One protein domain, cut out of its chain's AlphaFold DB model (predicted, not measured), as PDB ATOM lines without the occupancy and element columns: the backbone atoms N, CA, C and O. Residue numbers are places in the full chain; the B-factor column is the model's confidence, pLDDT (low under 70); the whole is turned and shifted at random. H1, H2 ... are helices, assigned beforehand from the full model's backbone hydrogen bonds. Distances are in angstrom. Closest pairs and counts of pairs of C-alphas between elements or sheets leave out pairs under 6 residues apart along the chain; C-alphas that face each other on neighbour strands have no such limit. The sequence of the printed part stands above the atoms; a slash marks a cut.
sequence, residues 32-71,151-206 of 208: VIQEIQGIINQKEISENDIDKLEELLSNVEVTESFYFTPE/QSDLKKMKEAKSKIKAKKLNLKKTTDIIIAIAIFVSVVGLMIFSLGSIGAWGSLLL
ATOM      1  N   VAL A  32     504.339 221.814 470.598       79.19
ATOM      2  CA  VAL A  32     505.731 222.241 470.342       79.19
ATOM      3  C   VAL A  32     506.082 223.529 471.099       79.19
ATOM      4  O   VAL A  32     507.133 223.620 471.735       79.19
ATOM      5  N   ILE A  33     505.203 224.538 471.085       78.25
ATOM      6  CA  ILE A  33     505.430 225.799 471.811       78.25
ATOM      7  C   ILE A  33     505.509 225.567 473.326       78.25
ATOM      8  O   ILE A  33     506.330 226.205 473.991       78.25
ATOM      9  N   GLN A  34     504.679 224.684 473.883       82.69
ATOM     10  CA  GLN A  34     504.704 224.356 475.311       82.69
ATOM     11  C   GLN A  34     506.000 223.644 475.705       82.69
ATOM     12  O   GLN A  34     506.589 223.981 476.735       82.69
ATOM     13  N   GLU A  35     506.493 222.726 474.875       87.81
ATOM     14  CA  GLU A  35     507.783 222.072 475.106       87.81
ATOM     15  C   GLU A  35     508.947 223.064 475.060       87.81
ATOM     16  O   GLU A  35     509.768 223.098 475.982       87.81
ATOM     17  N   ILE A  36     508.968 223.951 474.058       87.12
ATOM     18  CA  ILE A  36     509.951 225.038 473.978       87.12
ATOM     19  C   ILE A  36     509.908 225.891 475.255       87.12
ATOM     20  O   ILE A  36     510.957 226.203 475.822       87.12
ATOM     21  N   GLN A  37     508.713 226.257 475.734       86.69
ATOM     22  CA  GLN A  37     508.544 227.030 476.971       86.69
ATOM     23  C   GLN A  37     509.124 226.308 478.192       86.69
ATOM     24  O   GLN A  37     509.751 226.956 479.034       86.69
ATOM     25  N   GLY A  38     508.948 224.989 478.286       87.75
ATOM     26  CA  GLY A  38     509.533 224.168 479.345       87.75
ATOM     27  C   GLY A  38     511.058 224.266 479.379       87.75
ATOM     28  O   GLY A  38     511.633 224.475 480.446       87.75
ATOM     29  N   ILE A  39     511.703 224.208 478.212       89.94
ATOM     30  CA  ILE A  39     513.164 224.263 478.085       89.94
ATOM     31  C   ILE A  39     513.708 225.668 478.385       89.94
ATOM     32  O   ILE A  39     514.586 225.837 479.229       89.94
ATOM     33  N   ILE A  40     513.165 226.720 477.763       90.94
ATOM     34  CA  ILE A  40     513.713 228.085 477.916       90.94
ATOM     35  C   ILE A  40     513.540 228.662 479.332       90.94
ATOM     36  O   ILE A  40     514.275 229.580 479.726       90.94
ATOM     37  N   ASN A  41     512.577 228.144 480.102       88.25
ATOM     38  CA  ASN A  41     512.325 228.550 481.485       88.25
ATOM     39  C   ASN A  41     513.284 227.899 482.492       88.25
ATOM     40  O   ASN A  41     513.312 228.318 483.650       88.25
ATOM     41  N   GLN A  42     514.102 226.934 482.066       86.62
ATOM     42  CA  GLN A  42     515.142 226.365 482.911       86.62
ATOM     43  C   GLN A  42     516.206 227.415 483.272       86.62
ATOM     44  O   GLN A  42     516.450 228.398 482.552       86.62
ATOM     45  N   LYS A  43     516.831 227.220 484.440       81.69
ATOM     46  CA  LYS A  43     517.897 228.099 484.942       81.69
ATOM     47  C   LYS A  43     519.165 227.961 484.099       81.69
ATOM     48  O   LYS A  43     519.775 228.971 483.760       81.69
ATOM     49  N   GLU A  44     519.507 226.727 483.757       85.31
ATOM     50  CA  GLU A  44     520.611 226.349 482.879       85.31
ATOM     51  C   GLU A  44     520.028 225.505 481.747       85.31
ATOM     52  O   GLU A  44     519.111 224.727 481.985       85.31
ATOM     53  N   ILE A  45     520.507 225.727 480.524       88.00
ATOM     54  CA  ILE A  45     520.088 225.001 479.322       88.00
ATOM     55  C   ILE A  45     521.295 224.157 478.918       88.00
ATOM     56  O   ILE A  45     522.369 224.715 478.680       88.00
ATOM     57  N   SER A  46     521.141 222.835 478.928       89.69
ATOM     58  CA  SER A  46     522.208 221.887 478.594       89.69
ATOM     59  C   SER A  46     522.389 221.737 477.081       89.69
ATOM     60  O   SER A  46     521.536 222.166 476.312       89.69
ATOM     61  N   GLU A  47     523.476 221.104 476.635       87.06
ATOM     62  CA  GLU A  47     523.674 220.799 475.206       87.06
ATOM     63  C   GLU A  47     522.540 219.921 474.650       87.06
ATOM     64  O   GLU A  47     521.972 220.255 473.617       87.06
ATOM     65  N   ASN A  48     522.088 218.913 475.405       90.50
ATOM     66  CA  ASN A  48     520.930 218.093 475.025       90.50
ATOM     67  C   ASN A  48     519.636 218.915 474.881       90.50
ATOM     68  O   ASN A  48     518.781 218.598 474.056       90.50
ATOM     69  N   ASP A  49     519.463 219.962 475.695       90.50
ATOM     70  CA  ASP A  49     518.320 220.866 475.559       90.50
ATOM     71  C   ASP A  49     518.420 221.714 474.283       90.50
ATOM     72  O   ASP A  49     517.391 222.043 473.699       90.50
ATOM     73  N   ILE A  50     519.633 222.070 473.843       87.69
ATOM     74  CA  ILE A  50     519.854 222.776 472.573       87.69
ATOM     75  C   ILE A  50     519.488 221.879 471.397       87.69
ATOM     76  O   ILE A  50     518.715 222.318 470.549       87.69
ATOM     77  N   ASP A  51     519.959 220.632 471.393       87.44
ATOM     78  CA  ASP A  51     519.635 219.659 470.344       87.44
ATOM     79  C   ASP A  51     518.117 219.447 470.259       87.44
ATOM     80  O   ASP A  51     517.521 219.463 469.181       87.44
ATOM     81  N   LYS A  52     517.450 219.353 471.418       89.00
ATOM     82  CA  LYS A  52     515.990 219.242 471.476       89.00
ATOM     83  C   LYS A  52     515.281 220.512 470.995       89.00
ATOM     84  O   LYS A  52     514.247 220.425 470.335       89.00
ATOM     85  N   LEU A  53     515.793 221.701 471.321       87.06
ATOM     86  CA  LEU A  53     515.239 222.954 470.801       87.06
ATOM     87  C   LEU A  53     515.364 223.029 469.282       87.06
ATOM     88  O   LEU A  53     514.439 223.501 468.630       87.06
ATOM     89  N   GLU A  54     516.479 222.571 468.726       84.06
ATOM     90  CA  GLU A  54     516.701 222.529 467.287       84.06
ATOM     91  C   GLU A  54     515.728 221.575 466.587       84.06
ATOM     92  O   GLU A  54     515.078 221.973 465.620       84.06
ATOM     93  N   GLU A  55     515.519 220.375 467.134       85.38
ATOM     94  CA  GLU A  55     514.505 219.432 466.649       85.38
ATOM     95  C   GLU A  55     513.099 220.060 466.678       85.38
ATOM     96  O   GLU A  55     512.401 220.094 465.661       85.38
ATOM     97  N   LEU A  56     512.705 220.642 467.815       83.81
ATOM     98  CA  LEU A  56     511.400 221.290 467.982       83.81
ATOM     99  C   LEU A  56     511.207 222.475 467.024       83.81
ATOM    100  O   LEU A  56     510.103 222.683 466.526       83.81
ATOM    101  N   LEU A  57     512.262 223.247 466.757       80.12
ATOM    102  CA  LEU A  57     512.249 224.357 465.802       80.12
ATOM    103  C   LEU A  57     512.188 223.868 464.345       80.12
ATOM    104  O   LEU A  57     511.509 224.485 463.521       80.12
ATOM    105  N   SER A  58     512.817 222.737 464.033       77.69
ATOM    106  CA  SER A  58     512.752 222.123 462.705       77.69
ATOM    107  C   SER A  58     511.341 221.619 462.369       77.69
ATOM    108  O   SER A  58     510.870 221.834 461.251       77.69
ATOM    109  N   ASN A  59     510.615 221.089 463.364       75.50
ATOM    110  CA  ASN A  59     509.213 220.658 463.243       75.50
ATOM    111  C   ASN A  59     508.255 221.815 462.920       75.50
ATOM    112  O   ASN A  59     507.103 221.601 462.549       75.50
ATOM    113  N   VAL A  60     508.729 223.052 463.058       69.00
ATOM    114  CA  VAL A  60     507.999 224.275 462.729       69.00
ATOM    115  C   VAL A  60     508.684 225.076 461.617       69.00
ATOM    116  O   VAL A  60     508.521 226.294 461.527       69.00
ATOM    117  N   GLU A  61     509.426 224.371 460.757       68.75
ATOM    118  CA  GLU A  61     510.083 224.861 459.536       68.75
ATOM    119  C   GLU A  61     511.202 225.891 459.766       68.75
ATOM    120  O   GLU A  61     511.604 226.601 458.843       68.75
ATOM    121  N   VAL A  62     511.760 225.973 460.976       68.56
ATOM    122  CA  VAL A  62     512.986 226.738 461.238       68.56
ATOM    123  C   VAL A  62     514.176 225.784 461.145       68.56
ATOM    124  O   VAL A  62     514.509 225.102 462.105       68.56
ATOM    125  N   THR A  63     514.802 225.715 459.969       63.97
ATOM    126  CA  THR A  63     515.873 224.749 459.657       63.97
ATOM    127  C   THR A  63     517.268 225.387 459.676       63.97
ATOM    128  O   THR A  63     517.411 226.609 459.667       63.97
ATOM    129  N   GLU A  64     518.334 224.586 459.652       56.59
ATOM    130  CA  GLU A  64     519.712 225.096 459.537       56.59
ATOM    131  C   GLU A  64     520.033 225.726 458.164       56.59
ATOM    132  O   GLU A  64     521.008 226.468 458.029       56.59
ATOM    133  N   SER A  65     519.238 225.453 457.120       43.19
ATOM    134  CA  SER A  65     519.667 225.656 455.729       43.19
ATOM    135  C   SER A  65     519.939 227.123 455.359       43.19
ATOM    136  O   SER A  65     519.060 227.980 455.308       43.19
ATOM    137  N   PHE A  66     521.195 227.437 455.044       43.06
ATOM    138  CA  PHE A  66     521.620 228.768 454.620       43.06
ATOM    139  C   PHE A  66     521.350 228.988 453.127       43.06
ATOM    140  O   PHE A  66     522.278 228.943 452.339       43.06
ATOM    141  N   TYR A  67     520.109 229.266 452.729       29.64
ATOM    142  CA  TYR A  67     519.820 230.009 451.495       29.64
ATOM    143  C   TYR A  67     518.529 230.806 451.667       29.64
ATOM    144  O   TYR A  67     517.451 230.264 451.890       29.64
ATOM    145  N   PHE A  68     518.639 232.128 451.541       33.47
ATOM    146  CA  PHE A  68     517.483 232.968 451.262       33.47
ATOM    147  C   PHE A  68     517.063 232.708 449.813       33.47
ATOM    148  O   PHE A  68     517.516 233.382 448.890       33.47
ATOM    149  N   THR A  69     516.206 231.716 449.605       30.52
ATOM    150  CA  THR A  69     515.308 231.680 448.452       30.52
ATOM    151  C   THR A  69     513.949 232.156 448.948       30.52
ATOM    152  O   THR A  69     513.331 231.469 449.761       30.52
ATOM    153  N   PRO A  70     513.478 233.345 448.536       34.56
ATOM    154  CA  PRO A  70     512.158 233.816 448.904       34.56
ATOM    155  C   PRO A  70     511.130 233.036 448.084       34.56
ATOM    156  O   PRO A  70     510.577 233.562 447.123       34.56
ATOM    157  N   GLU A  71     510.852 231.788 448.452       32.31
ATOM    158  CA  GLU A  71     509.583 231.186 448.069       32.31
ATOM    159  C   GLU A  71     508.546 231.667 449.080       32.31
ATOM    160  O   GLU A  71     508.274 231.078 450.122       32.31
ATOM    161  N   GLN A 151     499.195 245.277 466.724       90.38
ATOM    162  CA  GLN A 151     499.497 245.805 468.056       90.38
ATOM    163  C   GLN A 151     499.815 244.702 469.071       90.38
ATOM    164  O   GLN A 151     500.758 244.842 469.852       90.38
ATOM    165  N   SER A 152     499.045 243.611 469.053       87.31
ATOM    166  CA  SER A 152     499.287 242.436 469.900       87.31
ATOM    167  C   SER A 152     500.644 241.803 469.585       87.31
ATOM    168  O   SER A 152     501.465 241.586 470.476       87.31
ATOM    169  N   ASP A 153     500.916 241.612 468.300       83.19
ATOM    170  CA  ASP A 153     502.159 241.071 467.769       83.19
ATOM    171  C   ASP A 153     503.359 241.952 468.157       83.19
ATOM    172  O   ASP A 153     504.350 241.458 468.689       83.19
ATOM    173  N   LEU A 154     503.246 243.277 468.019       86.75
ATOM    174  CA  LEU A 154     504.284 244.219 468.442       86.75
ATOM    175  C   LEU A 154     504.547 244.164 469.956       86.75
ATOM    176  O   LEU A 154     505.692 244.314 470.388       86.75
ATOM    177  N   LYS A 155     503.513 243.958 470.782       87.88
ATOM    178  CA  LYS A 155     503.678 243.770 472.233       87.88
ATOM    179  C   LYS A 155     504.458 242.486 472.527       87.88
ATOM    180  O   LYS A 155     505.415 242.537 473.297       87.88
ATOM    181  N   LYS A 156     504.102 241.378 471.875       84.94
ATOM    182  CA  LYS A 156     504.802 240.091 471.993       84.94
ATOM    183  C   LYS A 156     506.257 240.186 471.535       84.94
ATOM    184  O   LYS A 156     507.143 239.713 472.234       84.94
ATOM    185  N   MET A 157     506.533 240.874 470.427       83.50
ATOM    186  CA  MET A 157     507.905 241.110 469.955       83.50
ATOM    187  C   MET A 157     508.744 241.873 470.991       83.50
ATOM    188  O   MET A 157     509.895 241.518 471.241       83.50
ATOM    189  N   LYS A 158     508.173 242.901 471.637       86.56
ATOM    190  CA  LYS A 158     508.849 243.637 472.722       86.56
ATOM    191  C   LYS A 158     509.121 242.746 473.936       86.56
ATOM    192  O   LYS A 158     510.196 242.840 474.525       86.56
ATOM    193  N   GLU A 159     508.174 241.883 474.298       88.69
ATOM    194  CA  GLU A 159     508.341 240.912 475.383       88.69
ATOM    195  C   GLU A 159     509.441 239.889 475.065       88.69
ATOM    196  O   GLU A 159     510.339 239.691 475.883       88.69
ATOM    197  N   ALA A 160     509.428 239.306 473.864       86.06
ATOM    198  CA  ALA A 160     510.460 238.383 473.398       86.06
ATOM    199  C   ALA A 160     511.848 239.031 473.462       86.06
ATOM    200  O   ALA A 160     512.762 238.480 474.073       86.06
ATOM    201  N   LYS A 161     511.984 240.258 472.942       86.31
ATOM    202  CA  LYS A 161     513.234 241.026 473.015       86.31
ATOM    203  C   LYS A 161     513.700 241.237 474.459       86.31
ATOM    204  O   LYS A 161     514.890 241.124 474.750       86.31
ATOM    205  N   SER A 162     512.776 241.524 475.376       88.75
ATOM    206  CA  SER A 162     513.098 241.668 476.799       88.75
ATOM    207  C   SER A 162     513.613 240.361 477.410       88.75
ATOM    208  O   SER A 162     514.598 240.392 478.146       88.75
ATOM    209  N   LYS A 163     512.990 239.218 477.096       89.31
ATOM    210  CA  LYS A 163     513.410 237.894 477.590       89.31
ATOM    211  C   LYS A 163     514.776 237.480 477.038       89.31
ATOM    212  O   LYS A 163     515.632 237.054 477.809       89.31
ATOM    213  N   ILE A 164     515.015 237.698 475.744       88.00
ATOM    214  CA  ILE A 164     516.318 237.467 475.096       88.00
ATOM    215  C   ILE A 164     517.407 238.297 475.789       88.00
ATOM    216  O   ILE A 164     518.444 237.766 476.185       88.00
ATOM    217  N   LYS A 165     517.149 239.591 476.024       87.94
ATOM    218  CA  LYS A 165     518.093 240.474 476.725       87.94
ATOM    219  C   LYS A 165     518.355 240.022 478.166       87.94
ATOM    220  O   LYS A 165     519.494 240.090 478.621       87.94
ATOM    221  N   ALA A 166     517.329 239.556 478.879       89.62
ATOM    222  CA  ALA A 166     517.460 239.074 480.255       89.62
ATOM    223  C   ALA A 166     518.352 237.826 480.365       89.62
ATOM    224  O   ALA A 166     519.086 237.693 481.342       89.62
ATOM    225  N   LYS A 167     518.346 236.956 479.345       87.12
ATOM    226  CA  LYS A 167     519.208 235.765 479.263       87.12
ATOM    227  C   LYS A 167     520.668 236.078 478.897       87.12
ATOM    228  O   LYS A 167     521.500 235.187 478.987       87.12
ATOM    229  N   LYS A 168     520.998 237.330 478.538       88.94
ATOM    230  CA  LYS A 168     522.366 237.789 478.199       88.94
ATOM    231  C   LYS A 168     523.061 236.926 477.128       88.94
ATOM    232  O   LYS A 168     524.266 236.704 477.195       88.94
ATOM    233  N   LEU A 169     522.285 236.462 476.151       86.00
ATOM    234  CA  LEU A 169     522.745 235.587 475.072       86.00
ATOM    235  C   LEU A 169     523.768 236.297 474.172       86.00
ATOM    236  O   LEU A 169     523.609 237.473 473.834       86.00
ATOM    237  N   ASN A 170     524.803 235.578 473.744       84.56
ATOM    238  CA  ASN A 170     525.756 236.028 472.741       84.56
ATOM    239  C   ASN A 170     525.287 235.593 471.349       84.56
ATOM    240  O   ASN A 170     525.661 234.533 470.858       84.56
ATOM    241  N   LEU A 171     524.544 236.467 470.665       81.62
ATOM    242  CA  LEU A 171     523.968 236.228 469.330       81.62
ATOM    243  C   LEU A 171     524.996 236.057 468.186       81.62
ATOM    244  O   LEU A 171     524.632 236.111 467.016       81.62
ATOM    245  N   LYS A 172     526.284 235.879 468.504       77.75
ATOM    246  CA  LYS A 172     527.323 235.404 467.576       77.75
ATOM    247  C   LYS A 172     527.539 233.887 467.655       77.75
ATOM    248  O   LYS A 172     528.226 233.344 466.797       77.75
ATOM    249  N   LYS A 173     527.016 233.220 468.689       80.94
ATOM    250  CA  LYS A 173     527.075 231.766 468.870       80.94
ATOM    251  C   LYS A 173     525.775 231.134 468.384       80.94
ATOM    252  O   LYS A 173     524.703 231.589 468.770       80.94
ATOM    253  N   THR A 174     525.871 230.064 467.601       79.81
ATOM    254  CA  THR A 174     524.704 229.345 467.067       79.81
ATOM    255  C   THR A 174     523.767 228.854 468.172       79.81
ATOM    256  O   THR A 174     522.567 229.083 468.088       79.81
ATOM    257  N   THR A 175     524.305 228.293 469.257       83.00
ATOM    258  CA  THR A 175     523.514 227.812 470.404       83.00
ATOM    259  C   THR A 175     522.683 228.925 471.057       83.00
ATOM    260  O   THR A 175     521.491 228.766 471.309       83.00
ATOM    261  N   ASP A 176     523.274 230.104 471.247       84.75
ATOM    262  CA  ASP A 176     522.586 231.279 471.791       84.75
ATOM    263  C   ASP A 176     521.555 231.859 470.807       84.75
ATOM    264  O   ASP A 176     520.532 232.403 471.231       84.75
ATOM    265  N   ILE A 177     521.790 231.728 469.495       82.94
ATOM    266  CA  ILE A 177     520.805 232.063 468.459       82.94
ATOM    267  C   ILE A 177     519.610 231.103 468.540       82.94
ATOM    268  O   ILE A 177     518.478 231.581 468.536       82.94
ATOM    269  N   ILE A 178     519.828 229.791 468.688       85.25
ATOM    270  CA  ILE A 178     518.764 228.784 468.852       85.25
ATOM    271  C   ILE A 178     517.894 229.112 470.073       85.25
ATOM    272  O   ILE A 178     516.672 229.211 469.952       85.25
ATOM    273  N   ILE A 179     518.505 229.407 471.230       87.50
ATOM    274  CA  ILE A 179     517.766 229.829 472.434       87.50
ATOM    275  C   ILE A 179     516.966 231.115 472.163       87.50
ATOM    276  O   ILE A 179     515.816 231.246 472.587       87.50
ATOM    277  N   ALA A 180     517.549 232.088 471.462       87.69
ATOM    278  CA  ALA A 180     516.869 233.342 471.160       87.69
ATOM    279  C   ALA A 180     515.676 233.152 470.202       87.69
ATOM    280  O   ALA A 180     514.629 233.771 470.412       87.69
ATOM    281  N   ILE A 181     515.797 232.269 469.208       83.75
ATOM    282  CA  ILE A 181     514.699 231.862 468.318       83.75
ATOM    283  C   ILE A 181     513.604 231.167 469.126       83.75
ATOM    284  O   ILE A 181     512.443 231.552 469.021       83.75
ATOM    285  N   ALA A 182     513.963 230.217 469.988       87.00
ATOM    286  CA  ALA A 182     513.036 229.510 470.869       87.00
ATOM    287  C   ALA A 182     512.233 230.474 471.767       87.00
ATOM    288  O   ALA A 182     511.000 230.410 471.842       87.00
ATOM    289  N   ILE A 183     512.900 231.452 472.392       88.56
ATOM    290  CA  ILE A 183     512.231 232.520 473.155       88.56
ATOM    291  C   ILE A 183     511.298 233.336 472.255       88.56
ATOM    292  O   ILE A 183     510.188 233.677 472.664       88.56
ATOM    293  N   PHE A 184     511.720 233.666 471.037       85.06
ATOM    294  CA  PHE A 184     510.893 234.438 470.119       85.06
ATOM    295  C   PHE A 184     509.638 233.665 469.693       85.06
ATOM    296  O   PHE A 184     508.529 234.177 469.846       85.06
ATOM    297  N   VAL A 185     509.794 232.424 469.226       80.06
ATOM    298  CA  VAL A 185     508.704 231.535 468.800       80.06
ATOM    299  C   VAL A 185     507.730 231.276 469.950       80.06
ATOM    300  O   VAL A 185     506.524 231.390 469.752       80.06
ATOM    301  N   SER A 186     508.218 231.048 471.171       83.19
ATOM    302  CA  SER A 186     507.349 230.798 472.333       83.19
ATOM    303  C   SER A 186     506.456 231.976 472.744       83.19
ATOM    304  O   SER A 186     505.414 231.767 473.368       83.19
ATOM    305  N   VAL A 187     506.850 233.215 472.429       82.31
ATOM    306  CA  VAL A 187     506.118 234.437 472.811       82.31
ATOM    307  C   VAL A 187     505.296 234.982 471.647       82.31
ATOM    308  O   VAL A 187     504.142 235.387 471.810       82.31
ATOM    309  N   VAL A 188     505.904 235.031 470.466       77.12
ATOM    310  CA  VAL A 188     505.340 235.650 469.266       77.12
ATOM    311  C   VAL A 188     504.542 234.635 468.444       77.12
ATOM    312  O   VAL A 188     503.519 234.996 467.859       77.12
ATOM    313  N   GLY A 189     504.948 233.365 468.466       71.69
ATOM    314  CA  GLY A 189     504.473 232.316 467.570       71.69
ATOM    315  C   GLY A 189     505.154 232.365 466.199       71.69
ATOM    316  O   GLY A 189     505.857 233.316 465.858       71.69
ATOM    317  N   LEU A 190     504.874 231.363 465.366       61.16
ATOM    318  CA  LEU A 190     505.403 231.215 463.995       61.16
ATOM    319  C   LEU A 190     504.765 232.180 462.977       61.16
ATOM    320  O   LEU A 190     505.102 232.211 461.798       61.16
ATOM    321  N   MET A 191     503.788 232.971 463.419       51.97
ATOM    322  CA  MET A 191     502.808 233.643 462.560       51.97
ATOM    323  C   MET A 191     503.313 234.932 461.884       51.97
ATOM    324  O   MET A 191     502.562 235.526 461.112       51.97
ATOM    325  N   ILE A 192     504.530 235.404 462.183       49.56
ATOM    326  CA  ILE A 192     505.036 236.705 461.691       49.56
ATOM    327  C   ILE A 192     506.221 236.558 460.729       49.56
ATOM    328  O   ILE A 192     506.339 237.351 459.793       49.56
ATOM    329  N   PHE A 193     507.061 235.537 460.905       54.06
ATOM    330  CA  PHE A 193     508.288 235.348 460.135       54.06
ATOM    331  C   PHE A 193     508.361 233.909 459.624       54.06
ATOM    332  O   PHE A 193     508.665 232.997 460.379       54.06
ATOM    333  N   SER A 194     508.096 233.714 458.334       49.78
ATOM    334  CA  SER A 194     508.392 232.467 457.616       49.78
ATOM    335  C   SER A 194     509.849 232.494 457.136       49.78
ATOM    336  O   SER A 194     510.122 232.488 455.936       49.78
ATOM    337  N   LEU A 195     510.793 232.682 458.061       56.22
ATOM    338  CA  LEU A 195     512.212 232.562 457.738       56.22
ATOM    339  C   LEU A 195     512.596 231.106 457.970       56.22
ATOM    340  O   LEU A 195     512.666 230.666 459.114       56.22
ATOM    341  N   GLY A 196     512.825 230.377 456.878       57.12
ATOM    342  CA  GLY A 196     513.126 228.946 456.924       57.12
ATOM    343  C   GLY A 196     514.506 228.602 457.494       57.12
ATOM    344  O   GLY A 196     514.816 227.420 457.612       57.12
ATOM    345  N   SER A 197     515.337 229.604 457.832       60.75
ATOM    346  CA  SER A 197     516.729 229.396 458.242       60.75
ATOM    347  C   SER A 197     517.163 230.110 459.525       60.75
ATOM    348  O   SER A 197     516.912 231.308 459.707       60.75
ATOM    349  N   ILE A 198     517.906 229.405 460.388       63.03
ATOM    350  CA  ILE A 198     518.508 229.936 461.630       63.03
ATOM    351  C   ILE A 198     519.378 231.174 461.354       63.03
ATOM    352  O   ILE A 198     519.337 232.144 462.111       63.03
ATOM    353  N   GLY A 199     520.120 231.208 460.241       58.56
ATOM    354  CA  GLY A 199     520.943 232.366 459.861       58.56
ATOM    355  C   GLY A 199     520.131 233.637 459.555       58.56
ATOM    356  O   GLY A 199     520.529 234.747 459.931       58.56
ATOM    357  N   ALA A 200     518.959 233.492 458.928       64.19
ATOM    358  CA  ALA A 200     518.052 234.613 458.680       64.19
ATOM    359  C   ALA A 200     517.425 235.122 459.987       64.19
ATOM    360  O   ALA A 200     517.320 236.334 460.198       64.19
ATOM    361  N   TRP A 201     517.092 234.210 460.900       67.94
ATOM    362  CA  TRP A 201     516.662 234.555 462.251       67.94
ATOM    363  C   TRP A 201     517.756 235.253 463.061       67.94
ATOM    364  O   TRP A 201     517.477 236.266 463.694       67.94
ATOM    365  N   GLY A 202     519.007 234.791 463.003       62.84
ATOM    366  CA  GLY A 202     520.142 235.450 463.655       62.84
ATOM    367  C   GLY A 202     520.314 236.895 463.181       62.84
ATOM    368  O   GLY A 202     520.445 237.811 463.991       62.84
ATOM    369  N   SER A 203     520.198 237.127 461.870       64.31
ATOM    370  CA  SER A 203     520.243 238.474 461.281       64.31
ATOM    371  C   SER A 203     519.078 239.359 461.744       64.31
ATOM    372  O   SER A 203     519.273 240.537 462.045       64.31
ATOM    373  N   LEU A 204     517.868 238.797 461.846       69.31
ATOM    374  CA  LEU A 204     516.696 239.491 462.385       69.31
ATOM    375  C   LEU A 204     516.892 239.863 463.860       69.31
ATOM    376  O   LEU A 204     516.643 241.006 464.240       69.31
ATOM    377  N   LEU A 205     517.351 238.912 464.673       72.44
ATOM    378  CA  LEU A 205     517.561 239.070 466.112       72.44
ATOM    379  C   LEU A 205     518.663 240.089 466.430       72.44
ATOM    380  O   LEU A 205     518.539 240.836 467.396       72.44
ATOM    381  N   LEU A 206     519.704 240.167 465.599       68.44
ATOM    382  CA  LEU A 206     520.741 241.201 465.693       68.44
ATOM    383  C   LEU A 206     520.226 242.596 465.318       68.44
ATOM    384  O   LEU A 206     520.775 243.597 465.774       68.44
TER     385      LEU A 206
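What this domain is: This is residues 32 to 71 and 151 to 206 of the 208 residues of an uncharacterized protein of Massilimicrobiota sp. An80 (UniProt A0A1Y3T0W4). The longest helix, H3, folds back on H4 as a hairpin; H4 lies in the middle, and H1, H2 and H5 also pack on it. The printed part has 96 residues, with five named helices, H1 to H5, and no named strand: all helix. It is compact, radius of gyration of the C-alphas 12.4 A, spanning 38 by 33 by 25 A.

Where its parts are: H3, residues 151 to 166, is 22.7 A long, from C-alpha (499.497, 245.805, 468.056). H4, residues 174 to 188, measures 20.5 A. H1 is residues 32 to 40, H2 47 to 58, and H5 198 to 206, ending at C-alpha (520.741, 241.201, 465.693).

How they stand to each other: H3 touches H4, closest C-alphas Ala 160 and Phe 184, 5.1 A. H1 touches H4 at a steep tilt of 55 degrees, closest C-alphas Ile 33 and Ser 186, 5.4 A. H2 touches H4, closest C-alphas Ile 50 and Thr 175, 6.6 A. H5 touches residues 177 to 181 of H4 alone, about perpendicular at 75 degrees, closest C-alphas Ile 177 and Gly 202, 5.9 A. In H1 to H5 every O i to N i+4 pair is within hydrogen-bond range.

The domain as a whole: Residues 72 to 150 are not printed; C-alphas 71 and 151 are 26.7 A apart. Residues 60 to 71, 190 to 204 and 206 have pLDDT under 70.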